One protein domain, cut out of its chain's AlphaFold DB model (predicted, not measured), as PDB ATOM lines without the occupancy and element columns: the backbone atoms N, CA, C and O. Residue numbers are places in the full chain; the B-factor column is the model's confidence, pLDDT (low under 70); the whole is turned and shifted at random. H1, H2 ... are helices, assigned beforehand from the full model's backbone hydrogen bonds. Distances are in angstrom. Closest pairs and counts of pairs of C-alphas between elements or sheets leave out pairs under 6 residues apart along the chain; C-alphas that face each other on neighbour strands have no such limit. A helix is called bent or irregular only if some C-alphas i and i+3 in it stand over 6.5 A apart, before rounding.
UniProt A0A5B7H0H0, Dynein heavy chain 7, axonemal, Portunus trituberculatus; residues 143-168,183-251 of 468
ATOM      1  N   GLY A 143      48.241  27.612 -26.129       87.56
ATOM      2  CA  GLY A 143      48.483  28.933 -25.533       87.56
ATOM      3  C   GLY A 143      49.595  29.757 -26.197       87.56
ATOM      4  O   GLY A 143      49.846  30.877 -25.764       87.56
ATOM      5  N   THR A 144      50.245  29.244 -27.251       91.69
ATOM      6  CA  THR A 144      51.225  30.017 -28.046       91.69
ATOM      7  C   THR A 144      50.565  31.171 -28.804       91.69
ATOM      8  O   THR A 144      51.121  32.262 -28.893       91.69
ATOM      9  N   HIS A 145      49.374  30.919 -29.346       92.81
ATOM     10  CA  HIS A 145      48.597  31.871 -30.135       92.81
ATOM     11  C   HIS A 145      47.378  32.328 -29.340       92.81
ATOM     12  O   HIS A 145      46.763  31.522 -28.641       92.81
ATOM     13  N   ASP A 146      47.015  33.603 -29.473       92.62
ATOM     14  CA  ASP A 146      45.833  34.164 -28.818       92.62
ATOM     15  C   ASP A 146      44.545  33.545 -29.414       92.62
ATOM     16  O   ASP A 146      44.298  33.688 -30.622       92.62
ATOM     17  N   PRO A 147      43.705  32.871 -28.603       93.38
ATOM     18  CA  PRO A 147      42.467  32.255 -29.077       93.38
ATOM     19  C   PRO A 147      41.484  33.228 -29.743       93.38
ATOM     20  O   PRO A 147      40.758  32.839 -30.670       93.38
ATOM     21  N   ASP A 148      41.465  34.492 -29.311       93.81
ATOM     22  CA  ASP A 148      40.598  35.519 -29.886       93.81
ATOM     23  C   ASP A 148      41.059  35.911 -31.289       93.81
ATOM     24  O   ASP A 148      40.223  36.103 -32.177       93.81
ATOM     25  N   ILE A 149      42.375  35.961 -31.519       95.38
ATOM     26  CA  ILE A 149      42.951  36.214 -32.846       95.38
ATOM     27  C   ILE A 149      42.611  35.056 -33.789       95.38
ATOM     28  O   ILE A 149      42.063  35.299 -34.864       95.38
ATOM     29  N   ILE A 150      42.815  33.803 -33.359       95.69
ATOM     30  CA  ILE A 150      42.436  32.615 -34.148       95.69
ATOM     31  C   ILE A 150      40.952  32.688 -34.532       95.69
ATOM     32  O   ILE A 150      40.587  32.540 -35.697       95.69
ATOM     33  N   SER A 151      40.074  32.971 -33.567       95.81
ATOM     34  CA  SER A 151      38.624  33.038 -33.798       95.81
ATOM     35  C   SER A 151      38.236  34.128 -34.808       95.81
ATOM     36  O   SER A 151      37.350  33.921 -35.647       95.81
ATOM     37  N   GLN A 152      38.901  35.287 -34.755       96.75
ATOM     38  CA  GLN A 152      38.696  36.387 -35.700       96.75
ATOM     39  C   GLN A 152      39.165  36.027 -37.113       96.75
ATOM     40  O   GLN A 152      38.422  36.267 -38.072       96.75
ATOM     41  N   GLU A 153      40.347  35.422 -37.245       96.44
ATOM     42  CA  GLU A 153      40.900  34.988 -38.531       96.44
ATOM     43  C   GLU A 153      40.023  33.913 -39.177       96.44
ATOM     44  O   GLU A 153      39.597  34.068 -40.322       96.44
ATOM     45  N   VAL A 154      39.620  32.887 -38.420       97.19
ATOM     46  CA  VAL A 154      38.699  31.841 -38.893       97.19
ATOM     47  C   VAL A 154      37.385  32.446 -39.406       97.19
ATOM     48  O   VAL A 154      36.892  32.077 -40.476       97.19
ATOM     49  N   ALA A 155      36.813  33.416 -38.683       96.50
ATOM     50  CA  ALA A 155      35.592  34.098 -39.105       96.50
ATOM     51  C   ALA A 155      35.795  34.947 -40.374       96.50
ATOM     52  O   ALA A 155      34.909  34.992 -41.235       96.50
ATOM     53  N   ALA A 156      36.935  35.631 -40.508       96.94
ATOM     54  CA  ALA A 156      37.274  36.424 -41.689       96.94
ATOM     55  C   ALA A 156      37.467  35.543 -42.935       96.94
ATOM     56  O   ALA A 156      36.879  35.824 -43.987       96.94
ATOM     57  N   THR A 157      38.207  34.442 -42.798       96.75
ATOM     58  CA  THR A 157      38.436  33.453 -43.857       96.75
ATOM     59  C   THR A 157      37.120  32.814 -44.289       96.75
ATOM     60  O   THR A 157      36.797  32.824 -45.478       96.75
ATOM     61  N   TRP A 158      36.278  32.379 -43.342       96.75
ATOM     62  CA  TRP A 158      34.964  31.800 -43.653       96.75
ATOM     63  C   TRP A 158      34.075  32.767 -44.451       96.75
ATOM     64  O   TRP A 158      33.483  32.379 -45.458       96.75
ATOM     65  N   ARG A 159      34.008  34.054 -44.063       96.38
ATOM     66  CA  ARG A 159      33.238  35.069 -44.812       96.38
ATOM     67  C   ARG A 159      33.759  35.259 -46.236       96.38
ATOM     68  O   ARG A 159      32.963  35.504 -47.141       96.38
ATOM     69  N   THR A 160      35.073  35.186 -46.428       96.69
ATOM     70  CA  THR A 160      35.704  35.319 -47.747       96.69
ATOM     71  C   THR A 160      35.356  34.127 -48.634       96.69
ATOM     72  O   THR A 160      34.851  34.319 -49.739       96.69
ATOM     73  N   VAL A 161      35.511  32.905 -48.119       96.25
ATOM     74  CA  VAL A 161      35.158  31.665 -48.828       96.25
ATOM     75  C   VAL A 161      33.665  31.618 -49.163       96.25
ATOM     76  O   VAL A 161      33.299  31.300 -50.290       96.25
ATOM     77  N   TYR A 162      32.793  32.044 -48.246       94.62
ATOM     78  CA  TYR A 162      31.349  32.115 -48.485       94.62
ATOM     79  C   TYR A 162      30.968  33.080 -49.624       94.62
ATOM     80  O   TYR A 162      30.029  32.825 -50.381       94.62
ATOM     81  N   LYS A 163      31.686  34.202 -49.780       95.19
ATOM     82  CA  LYS A 163      31.494  35.112 -50.925       95.19
ATOM     83  C   LYS A 163      31.963  34.471 -52.232       95.19
ATOM     84  O   LYS A 163      31.259  34.586 -53.233       95.19
ATOM     85  N   LEU A 164      33.113  33.793 -52.215       94.75
ATOM     86  CA  LEU A 164      33.649  33.086 -53.383       94.75
ATOM     87  C   LEU A 164      32.714  31.961 -53.838       94.75
ATOM     88  O   LEU A 164      32.472  31.822 -55.029       94.75
ATOM     89  N   GLU A 165      32.109  31.223 -52.906       93.62
ATOM     90  CA  GLU A 165      31.157  30.146 -53.215       93.62
ATOM     91  C   GLU A 165      29.982  30.644 -54.061       93.62
ATOM     92  O   GLU A 165      29.581  29.990 -55.022       93.62
ATOM     93  N   LYS A 166      29.464  31.837 -53.743       92.25
ATOM     94  CA  LYS A 166      28.410  32.484 -54.535       92.25
ATOM     95  C   LYS A 166      28.898  32.913 -55.917       92.25
ATOM     96  O   LYS A 166      28.117  32.867 -56.856       92.25
ATOM     97  N   GLY A 167      30.158  33.333 -56.030       91.38
ATOM     98  CA  GLY A 167      30.773  33.742 -57.297       91.38
ATOM     99  C   GLY A 167      31.076  32.577 -58.246       91.38
ATOM    100  O   GLY A 167      31.098  32.775 -59.455       91.38
ATOM    101  N   PHE A 168      31.258  31.365 -57.717       93.69
ATOM    102  CA  PHE A 168      31.528  30.150 -58.493       93.69
ATOM    103  C   PHE A 168      30.292  29.264 -58.700       93.69
ATOM    104  O   PHE A 168      30.431  28.076 -58.984       93.69
ATOM    105  N   GLN A 183      34.345  23.416 -46.013       95.88
ATOM    106  CA  GLN A 183      34.150  22.286 -45.112       95.88
ATOM    107  C   GLN A 183      35.327  22.140 -44.142       95.88
ATOM    108  O   GLN A 183      35.098  22.001 -42.947       95.88
ATOM    109  N   ARG A 184      36.576  22.263 -44.618       94.94
ATOM    110  CA  ARG A 184      37.768  22.257 -43.746       94.94
ATOM    111  C   ARG A 184      37.711  23.363 -42.685       94.94
ATOM    112  O   ARG A 184      38.050  23.119 -41.530       94.94
ATOM    113  N   ILE A 185      37.258  24.563 -43.060       96.38
ATOM    114  CA  ILE A 185      37.067  25.675 -42.117       96.38
ATOM    115  C   ILE A 185      35.963  25.356 -41.108       96.38
ATOM    116  O   ILE A 185      36.136  25.597 -39.917       96.38
ATOM    117  N   GLU A 186      34.828  24.824 -41.560       95.50
ATOM    118  CA  GLU A 186      33.700  24.466 -40.692       95.50
ATOM    119  C   GLU A 186      34.078  23.374 -39.682       95.50
ATOM    120  O   GLU A 186      33.796  23.545 -38.501       95.50
ATOM    121  N   THR A 187      34.828  22.349 -40.096       94.31
ATOM    122  CA  THR A 187      35.360  21.322 -39.187       94.31
ATOM    123  C   THR A 187      36.281  21.914 -38.117       94.31
ATOM    124  O   THR A 187      36.192  21.559 -36.947       94.31
ATOM    125  N   PHE A 188      37.154  22.867 -38.462       95.00
ATOM    126  CA  PHE A 188      37.973  23.524 -37.437       95.00
ATOM    127  C   PHE A 188      37.145  24.441 -36.524       95.00
ATOM    128  O   PHE A 188      37.428  24.542 -35.332       95.00
ATOM    129  N   ARG A 189      36.094  25.093 -37.045       94.19
ATOM    130  CA  ARG A 189      35.221  25.976 -36.250       94.19
ATOM    131  C   ARG A 189      34.539  25.259 -35.091       94.19
ATOM    132  O   ARG A 189      34.327  25.895 -34.063       94.19
ATOM    133  N   GLU A 190      34.232  23.975 -35.239       92.69
ATOM    134  CA  GLU A 190      33.678  23.137 -34.166       92.69
ATOM    135  C   GLU A 190      34.634  23.029 -32.965       92.69
ATOM    136  O   GLU A 190      34.186  22.954 -31.827       92.69
ATOM    137  N   ASN A 191      35.944  23.158 -33.201       92.75
ATOM    138  CA  ASN A 191      36.986  23.091 -32.174       92.75
ATOM    139  C   ASN A 191      37.290  24.444 -31.502       92.75
ATOM    140  O   ASN A 191      38.008  24.484 -30.503       92.75
ATOM    141  N   LEU A 192      36.744  25.563 -32.000       93.25
ATOM    142  CA  LEU A 192      37.005  26.897 -31.435       93.25
ATOM    143  C   LEU A 192      36.672  27.023 -29.940       93.25
ATOM    144  O   LEU A 192      37.463  27.649 -29.234       93.25
ATOM    145  N   PRO A 193      35.577  26.444 -29.411       93.50
ATOM    146  CA  PRO A 193      35.315  26.470 -27.973       93.50
ATOM    147  C   PRO A 193      36.439  25.826 -27.147       93.50
ATOM    148  O   PRO A 193      36.819  26.350 -26.098       93.50
ATOM    149  N   LEU A 194      37.030  24.732 -27.640       92.62
ATOM    150  CA  LEU A 194      38.170  24.077 -26.998       92.62
ATOM    151  C   LEU A 194      39.423  24.961 -27.059       92.62
ATOM    152  O   LEU A 194      40.093  25.131 -26.039       92.62
ATOM    153  N   VAL A 195      39.701  25.565 -28.223       93.94
ATOM    154  CA  VAL A 195      40.809  26.522 -28.424       93.94
ATOM    155  C   VAL A 195      40.691  27.696 -27.452       93.94
ATOM    156  O   VAL A 195      41.654  28.032 -26.772       93.94
ATOM    157  N   GLN A 196      39.500  28.283 -27.340       93.75
ATOM    158  CA  GLN A 196      39.196  29.387 -26.426       93.75
ATOM    159  C   GLN A 196      39.401  28.996 -24.963       93.75
ATOM    160  O   GLN A 196      39.998  29.731 -24.178       93.75
ATOM    161  N   THR A 197      38.953  27.799 -24.599       94.06
ATOM    162  CA  THR A 197      38.982  27.353 -23.211       94.06
ATOM    163  C   THR A 197      40.389  26.978 -22.753       94.06
ATOM    164  O   THR A 197      40.820  27.438 -21.696       94.06
ATOM    165  N   LEU A 198      41.101  26.154 -23.530       93.00
ATOM    166  CA  LEU A 198      42.413  25.602 -23.164       93.00
ATOM    167  C   LEU A 198      43.593  26.444 -23.663       93.00
ATOM    168  O   LEU A 198      44.684  26.338 -23.111       93.00
ATOM    169  N   GLY A 199      43.386  27.300 -24.664       92.69
ATOM    170  CA  GLY A 199      44.364  28.289 -25.123       92.69
ATOM    171  C   GLY A 199      44.365  29.583 -24.308       92.69
ATOM    172  O   GLY A 199      45.126  30.492 -24.623       92.69
ATOM    173  N   ASN A 200      43.529  29.687 -23.270       93.25
ATOM    174  CA  ASN A 200      43.426  30.881 -22.438       93.25
ATOM    175  C   ASN A 200      44.775  31.219 -21.755       93.25
ATOM    176  O   ASN A 200      45.243  30.436 -20.919       93.25
ATOM    177  N   PRO A 201      45.365  32.405 -22.013       90.62
ATOM    178  CA  PRO A 201      46.660  32.803 -21.453       90.62
ATOM    179  C   PRO A 201      46.644  33.003 -19.927       90.62
ATOM    180  O   PRO A 201      47.697  33.067 -19.295       90.62
ATOM    181  N   GLY A 202      45.463  33.097 -19.309       90.31
ATOM    182  CA  GLY A 202      45.310  33.135 -17.857       90.31
ATOM    183  C   GLY A 202      45.499  31.781 -17.167       90.31
ATOM    184  O   GLY A 202      45.628  31.729 -15.938       90.31
ATOM    185  N   LEU A 203      45.512  30.670 -17.914       92.25
ATOM    186  CA  LEU A 203      45.728  29.343 -17.344       92.25
ATOM    187  C   LEU A 203      47.149  29.214 -16.784       92.25
ATOM    188  O   LEU A 203      48.141  29.535 -17.429       92.25
ATOM    189  N   LYS A 204      47.242  28.696 -15.560       91.25
ATOM    190  CA  LYS A 204      48.500  28.439 -14.850       91.25
ATOM    191  C   LYS A 204      48.530  26.993 -14.395       91.25
ATOM    192  O   LYS A 204      47.519  26.303 -14.489       91.25
ATOM    193  N   GLU A 205      49.658  26.544 -13.857       91.56
ATOM    194  CA  GLU A 205      49.850  25.164 -13.395       91.56
ATOM    195  C   GLU A 205      48.688  24.658 -12.518       91.56
ATOM    196  O   GLU A 205      48.065  23.657 -12.854       91.56
ATOM    197  N   ARG A 206      48.261  25.438 -11.513       92.44
ATOM    198  CA  ARG A 206      47.083  25.132 -10.669       92.44
ATOM    199  C   ARG A 206      45.761  24.941 -11.433       92.44
ATOM    200  O   ARG A 206      44.850  24.278 -10.948       92.44
ATOM    201  N   HIS A 207      45.597  25.593 -12.585       94.06
ATOM    202  CA  HIS A 207      44.405  25.466 -13.428       94.06
ATOM    203  C   HIS A 207      44.498  24.193 -14.272       94.06
ATOM    204  O   HIS A 207      43.524  23.449 -14.364       94.06
ATOM    205  N   TRP A 208      45.687  23.902 -14.806       93.62
ATOM    206  CA  TRP A 208      45.986  22.657 -15.512       93.62
ATOM    207  C   TRP A 208      45.858  21.419 -14.616       93.62
ATOM    208  O   TRP A 208      45.383  20.386 -15.080       93.62
ATOM    209  N   GLU A 209      46.181  21.521 -13.325       93.00
ATOM    210  CA  GLU A 209      45.924  20.464 -12.334       93.00
ATOM    211  C   GLU A 209      44.426  20.156 -12.209       93.00
ATOM    212  O   GLU A 209      44.027  19.002 -12.343       93.00
ATOM    213  N   LYS A 210      43.575  21.181 -12.068       92.62
ATOM    214  CA  LYS A 210      42.110  21.001 -12.026       92.62
ATOM    215  C   LYS A 210      41.561  20.412 -13.323       92.62
ATOM    216  O   LYS A 210      40.681  19.559 -13.288       92.62
ATOM    217  N   ILE A 211      42.077  20.859 -14.470       93.50
ATOM    218  CA  ILE A 211      41.720  20.295 -15.779       93.50
ATOM    219  C   ILE A 211      42.127  18.814 -15.832       93.50
ATOM    220  O   ILE A 211      41.315  17.978 -16.213       93.50
ATOM    221  N   SER A 212      43.327  18.466 -15.362       92.50
ATOM    222  CA  SER A 212      43.809  17.079 -15.293       92.50
ATOM    223  C   SER A 212      42.933  16.193 -14.403       92.50
ATOM    224  O   SER A 212      42.627  15.061 -14.771       92.50
ATOM    225  N   GLU A 213      42.490  16.700 -13.249       92.69
ATOM    226  CA  GLU A 213      41.570  15.991 -12.349       92.69
ATOM    227  C   GLU A 213      40.217  15.705 -13.011       92.69
ATOM    228  O   GLU A 213      39.644  14.635 -12.809       92.69
ATOM    229  N   VAL A 214      39.718  16.637 -13.830       90.62
ATOM    230  CA  VAL A 214      38.444  16.485 -14.543       90.62
ATOM    231  C   VAL A 214      38.502  15.369 -15.588       90.62
ATOM    232  O   VAL A 214      37.520  14.636 -15.720       90.62
ATOM    233  N   VAL A 215      39.618  15.234 -16.316       90.00
ATOM    234  CA  VAL A 215      39.773  14.210 -17.372       90.00
ATOM    235  C   VAL A 215      40.348  12.891 -16.837       90.00
ATOM    236  O   VAL A 215      40.199  11.843 -17.458       90.00
ATOM    237  N   GLY A 216      40.981  12.909 -15.662       86.94
ATOM    238  CA  GLY A 216      41.538  11.719 -15.011       86.94
ATOM    239  C   GLY A 216      42.936  11.317 -15.495       86.94
ATOM    240  O   GLY A 216      43.399  10.223 -15.173       86.94
ATOM    241  N   TYR A 217      43.628  12.180 -16.241       87.31
ATOM    242  CA  TYR A 217      45.019  11.994 -16.663       87.31
ATOM    243  C   TYR A 217      45.745  13.349 -16.746       87.31
ATOM    244  O   TYR A 217      45.091  14.387 -16.846       87.31
ATOM    245  N   PRO A 218      47.091  13.381 -16.675       85.19
ATOM    246  CA  PRO A 218      47.826  14.641 -16.627       85.19
ATOM    247  C   PRO A 218      47.755  15.396 -17.961       85.19
ATOM    248  O   PRO A 218      48.259  14.926 -18.980       85.19
ATOM    249  N   LEU A 219      47.184  16.599 -17.916       86.38
ATOM    250  CA  LEU A 219      47.200  17.614 -18.966       86.38
ATOM    251  C   LEU A 219      47.975  18.838 -18.474       86.38
ATOM    252  O   LEU A 219      47.723  19.356 -17.387       86.38
ATOM    253  N   ARG A 220      48.934  19.311 -19.271       85.88
ATOM    254  CA  ARG A 220      49.764  20.479 -18.949       85.88
ATOM    255  C   ARG A 220      50.028  21.293 -20.207       85.88
ATOM    256  O   ARG A 220      50.180  20.715 -21.281       85.88
ATOM    257  N   ALA A 221      50.145  22.610 -20.060       82.31
ATOM    258  CA  ALA A 221      50.726  23.455 -21.097       82.31
ATOM    259  C   ALA A 221      52.247  23.254 -21.110       82.31
ATOM    260  O   ALA A 221      52.984  23.918 -20.383       82.31
ATOM    261  N   ASP A 222      52.707  22.291 -21.902       83.75
ATOM    262  CA  ASP A 222      54.118  22.094 -22.208       83.75
ATOM    263  C   ASP A 222      54.336  22.090 -23.726       83.75
ATOM    264  O   ASP A 222      53.385  22.074 -24.508       83.75
ATOM    265  N   ALA A 223      55.602  22.101 -24.150       83.00
ATOM    266  CA  ALA A 223      55.964  22.130 -25.567       83.00
ATOM    267  C   ALA A 223      55.457  20.912 -26.365       83.00
ATOM    268  O   ALA A 223      55.482  20.934 -27.592       83.00
ATOM    269  N   THR A 224      55.023  19.844 -25.690       83.62
ATOM    270  CA  THR A 224      54.501  18.635 -26.328       83.62
ATOM    271  C   THR A 224      52.981  18.650 -26.455       83.62
ATOM    272  O   THR A 224      52.455  17.922 -27.296       83.62
ATOM    273  N   THR A 225      52.261  19.446 -25.661       88.88
ATOM    274  CA  THR A 225      50.797  19.567 -25.714       88.88
ATOM    275  C   THR A 225      50.391  20.547 -26.810       88.88
ATOM    276  O   THR A 225      50.189  21.736 -26.566       88.88
ATOM    277  N   THR A 226      50.286  20.046 -28.040       93.06
ATOM    278  CA  THR A 226      49.825  20.825 -29.197       93.06
ATOM    279  C   THR A 226      48.301  20.874 -29.279       93.06
ATOM    280  O   THR A 226      47.610  20.028 -28.699       93.06
ATOM    281  N   LEU A 227      47.759  21.838 -30.029       91.25
ATOM    282  CA  LEU A 227      46.315  21.922 -30.255       91.25
ATOM    283  C   LEU A 227      45.766  20.651 -30.926       91.25
ATOM    284  O   LEU A 227      44.723  20.155 -30.508       91.25
ATOM    285  N   GLN A 228      46.500  20.075 -31.886       92.44
ATOM    286  CA  GLN A 228      46.142  18.804 -32.522       92.44
ATOM    287  C   GLN A 228      45.928  17.699 -31.485       92.44
ATOM    288  O   GLN A 228      44.900  17.032 -31.496       92.44
ATOM    289  N   ARG A 229      46.855  17.545 -30.528       90.75
ATOM    290  CA  ARG A 229      46.738  16.515 -29.485       90.75
ATOM    291  C   ARG A 229      45.520  16.724 -28.590       90.75
ATOM    292  O   ARG A 229      44.952  15.743 -28.114       90.75
ATOM    293  N   LEU A 230      45.138  17.974 -28.329       89.75
ATOM    294  CA  LEU A 230      43.951  18.290 -27.530       89.75
ATOM    295  C   LEU A 230      42.657  17.952 -28.277       89.75
ATOM    296  O   LEU A 230      41.749  17.393 -27.666       89.75
ATOM    297  N   ILE A 231      42.604  18.234 -29.581       88.75
ATOM    298  CA  ILE A 231      41.493  17.848 -30.463       88.75
ATOM    299  C   ILE A 231      41.395  16.316 -30.538       88.75
ATOM    300  O   ILE A 231      40.341  15.751 -30.259       88.75
ATOM    301  N   ASP A 232      42.511  15.627 -30.794       90.12
ATOM    302  CA  ASP A 232      42.570  14.159 -30.896       90.12
ATOM    303  C   ASP A 232      42.194  13.445 -29.588       90.12
ATOM    304  O   ASP A 232      41.776  12.287 -29.597       90.12
ATOM    305  N   SER A 233      42.329  14.131 -28.449       86.94
ATOM    306  CA  SER A 233      41.938  13.612 -27.132       86.94
ATOM    307  C   SER A 233      40.420  13.607 -26.905       86.94
ATOM    308  O   SER A 233      39.975  13.137 -25.861       86.94
ATOM    309  N   ASN A 234      39.631  14.115 -27.862       84.56
ATOM    310  CA  ASN A 234      38.168  14.124 -27.856       84.56
ATOM    311  C   ASN A 234      37.570  14.664 -26.544       84.56
ATOM    312  O   ASN A 234      36.774  14.014 -25.866       84.56
ATOM    313  N   LEU A 235      38.009  15.862 -26.158       87.19
ATOM    314  CA  LEU A 235      37.702  16.475 -24.863       87.19
ATOM    315  C   LEU A 235      36.336  17.187 -24.798       87.19
ATOM    316  O   LEU A 235      36.049  17.873 -23.813       87.19
ATOM    317  N   GLU A 236      35.495  17.037 -25.820       84.75
ATOM    318  CA  GLU A 236      34.223  17.758 -25.974       84.75
ATOM    319  C   GLU A 236      33.277  17.556 -24.779       84.75
ATOM    320  O   GLU A 236      32.723  18.524 -24.255       84.75
ATOM    321  N   ASP A 237      33.180  16.327 -24.261       87.75
ATOM    322  CA  ASP A 237      32.324  15.986 -23.114       87.75
ATOM    323  C   ASP A 237      32.722  16.715 -21.813       87.75
ATOM    324  O   ASP A 237      31.913  16.874 -20.892       87.75
ATOM    325  N   TYR A 238      33.973  17.175 -21.717       90.69
ATOM    326  CA  TYR A 238      34.520  17.853 -20.538       90.69
ATOM    327  C   TYR A 238      34.528  19.378 -20.668       90.69
ATOM    328  O   TYR A 238      34.778  20.067 -19.675       90.69
ATOM    329  N   LEU A 239      34.216  19.912 -21.854       90.12
ATOM    330  CA  LEU A 239      34.371  21.326 -22.185       90.12
ATOM    331  C   LEU A 239      33.653  22.250 -21.189       90.12
ATOM    332  O   LEU A 239      34.268  23.168 -20.655       90.12
ATOM    333  N   SER A 240      32.404  21.935 -20.833       90.44
ATOM    334  CA  SER A 240      31.618  22.712 -19.854       90.44
ATOM    335  C   SER A 240      32.300  22.853 -18.484       90.44
ATOM    336  O   SER A 240      32.169  23.871 -17.803       90.44
ATOM    337  N   LYS A 241      33.062  21.838 -18.058       91.69
ATOM    338  CA  LYS A 241      33.819  21.883 -16.802       91.69
ATOM    339  C   LYS A 241      35.074  22.735 -16.961       91.69
ATOM    340  O   LYS A 241      35.394  23.508 -16.058       91.69
ATOM    341  N   PHE A 242      35.761  22.625 -18.095       93.81
ATOM    342  CA  PHE A 242      36.942  23.435 -18.381       93.81
ATOM    343  C   PHE A 242      36.613  24.919 -18.498       93.81
ATOM    344  O   PHE A 242      37.380  25.733 -17.991       93.81
ATOM    345  N   GLU A 243      35.470  25.275 -19.089       93.12
ATOM    346  CA  GLU A 243      35.004  26.661 -19.211       93.12
ATOM    347  C   GLU A 243      34.955  27.351 -17.846       93.12
ATOM    348  O   GLU A 243      35.465  28.457 -17.700       93.12
ATOM    349  N   SER A 244      34.455  26.667 -16.811       92.12
ATOM    350  CA  SER A 244      34.418  27.221 -15.450       92.12
ATOM    351  C   SER A 244      35.813  27.498 -14.868       92.12
ATOM    352  O   SER A 244      36.028  28.511 -14.194       92.12
ATOM    353  N   VAL A 245      36.787  26.622 -15.149       93.69
ATOM    354  CA  VAL A 245      38.183  26.783 -14.713       93.69
ATOM    355  C   VAL A 245      38.856  27.905 -15.501       93.69
ATOM    356  O   VAL A 245      39.553  28.735 -14.918       93.69
ATOM    357  N   SER A 246      38.615  27.951 -16.809       93.81
ATOM    358  CA  SER A 246      39.149  28.957 -17.721       93.81
ATOM    359  C   SER A 246      38.591  30.349 -17.409       93.81
ATOM    360  O   SER A 246      39.347  31.310 -17.309       93.81
ATOM    361  N   GLU A 247      37.297  30.480 -17.113       92.31
ATOM    362  CA  GLU A 247      36.689  31.754 -16.715       92.31
ATOM    363  C   GLU A 247      37.289  32.284 -15.402       92.31
ATOM    364  O   GLU A 247      37.588  33.478 -15.278       92.31
ATOM    365  N   ALA A 248      37.506  31.402 -14.419       90.19
ATOM    366  CA  ALA A 248      38.191  31.765 -13.181       90.19
ATOM    367  C   ALA A 248      39.629  32.241 -13.452       90.19
ATOM    368  O   ALA A 248      40.044  33.270 -12.916       90.19
ATOM    369  N   ALA A 249      40.349  31.542 -14.333       92.19
ATOM    370  CA  ALA A 249      41.698  31.899 -14.750       92.19
ATOM    371  C   ALA A 249      41.752  33.265 -15.459       92.19
ATOM    372  O   ALA A 249      42.622  34.077 -15.155       92.19
ATOM    373  N   SER A 250      40.783  33.573 -16.329       91.56
ATOM    374  CA  SER A 250      40.669  34.883 -16.984       91.56
ATOM    375  C   SER A 250      40.471  36.014 -15.977       91.56
ATOM    376  O   SER A 250      41.142  37.044 -16.053       91.56
ATOM    377  N   LYS A 251      39.570  35.829 -15.002       86.25
ATOM    378  CA  LYS A 251      39.323  36.824 -13.943       86.25
ATOM    379  C   LYS A 251      40.574  37.062 -13.103       86.25
ATOM    380  O   LYS A 251      40.904  38.212 -12.810       86.25
TER     381      LYS A 251
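AT A GLANCE: This is residues 143 to 168 and 183 to 251 of the 468 residues of the protein "Dynein heavy chain 7, axonemal" of Portunus trituberculatus (UniProt A0A5B7H0H0). One long helix, H1, reaches out from a small body of helices gathered round the short H3, while H2 and H3, one after the other, run back beside part of H1. H6 crosses H3 steeply, H4 is side by side with H6, and H5 is near H3; residues 162 to 168, of which 162 to 167 belong to H1, stick out at the far end. The printed part has 95 residues with six named helices, H1 to H6 in chain order, and no named strand: the class is all helix. The whole is only just loose, close to compact, with a radius of gyration of the C-alphas of 15.0 A, and elongated, with spans of 50 by 26 by 25 A.

HOW THE PARTS SIT: Start at H1, residues 147 to 167. With its residues 147 to 151 alone it touches H3, residues 192 to 198; look at their closest C-alphas, Pro 147 and Gln 196, 5.1 A apart. The two run opposite ways at a shallow tilt of 10 degrees. With residues 154 to 158 alone, H1 only just touches H2, residues 183 to 190, with 3 pairs of C-alphas within 8 A; the closest are Trp 158 and Ile 185, 6.7 A apart. Their tilt of 32 degrees, opposite ways, is shallow, only just short of steep. From H3, go on to H6, residues 235 to 251: the two touch, closest at the C-alphas of Thr 197 and Glu 243, 5.7 A apart, at a steep tilt of 59 degrees, the same way. H6 is irregular, with C-alphas 237 and 240 standing 7.5 A apart, and has a kink of 48 degrees near residue 242. There H6 touches H4, residues 205 to 215, with the C-alphas of Ile 211 and Phe 242 the closest at 6.3 A; the tilt is shallow, 24 degrees, opposite ways. H5, residues 227 to 232, is close to H3 but not clearly touching: the closest C-alphas, Val 195 and Leu 227, are 7.4 A apart, and the lines are about perpendicular at 73 degrees. H1 is apart from H4, H5 and H6. In H2, H3 and H5 every O i to N i+4 pair is within hydrogen-bond range; the figures are 16 of 17 in H1, 6 of 7 in H4 and 9 of 13 in H6.

IN THESE COORDINATES: Find C-alpha 147 at (42.467, 32.255, -29.077); from there H1 runs 30.6 A to C-alpha 167 at (30.773, 33.742, -57.297). H2 measures 11.0 A, H3 10.0 A, H4 15.4 A and H5 8.6 A from first to last C-alpha. H6 runs 23.2 A and ends at C-alpha 251, at (39.323, 36.824, -13.943).

THE WHOLE: Look for the two C-alphas farthest apart at Phe 168 and Arg 206, 50.5 A. Residues 169 to 182 are not printed, and C-alphas 168 and 183 are 15.7 A apart across this cut. The link from H4 to H5, 11 residues, is long. The mean pLDDT of the printed part is 92.0, and no printed residue is under 70.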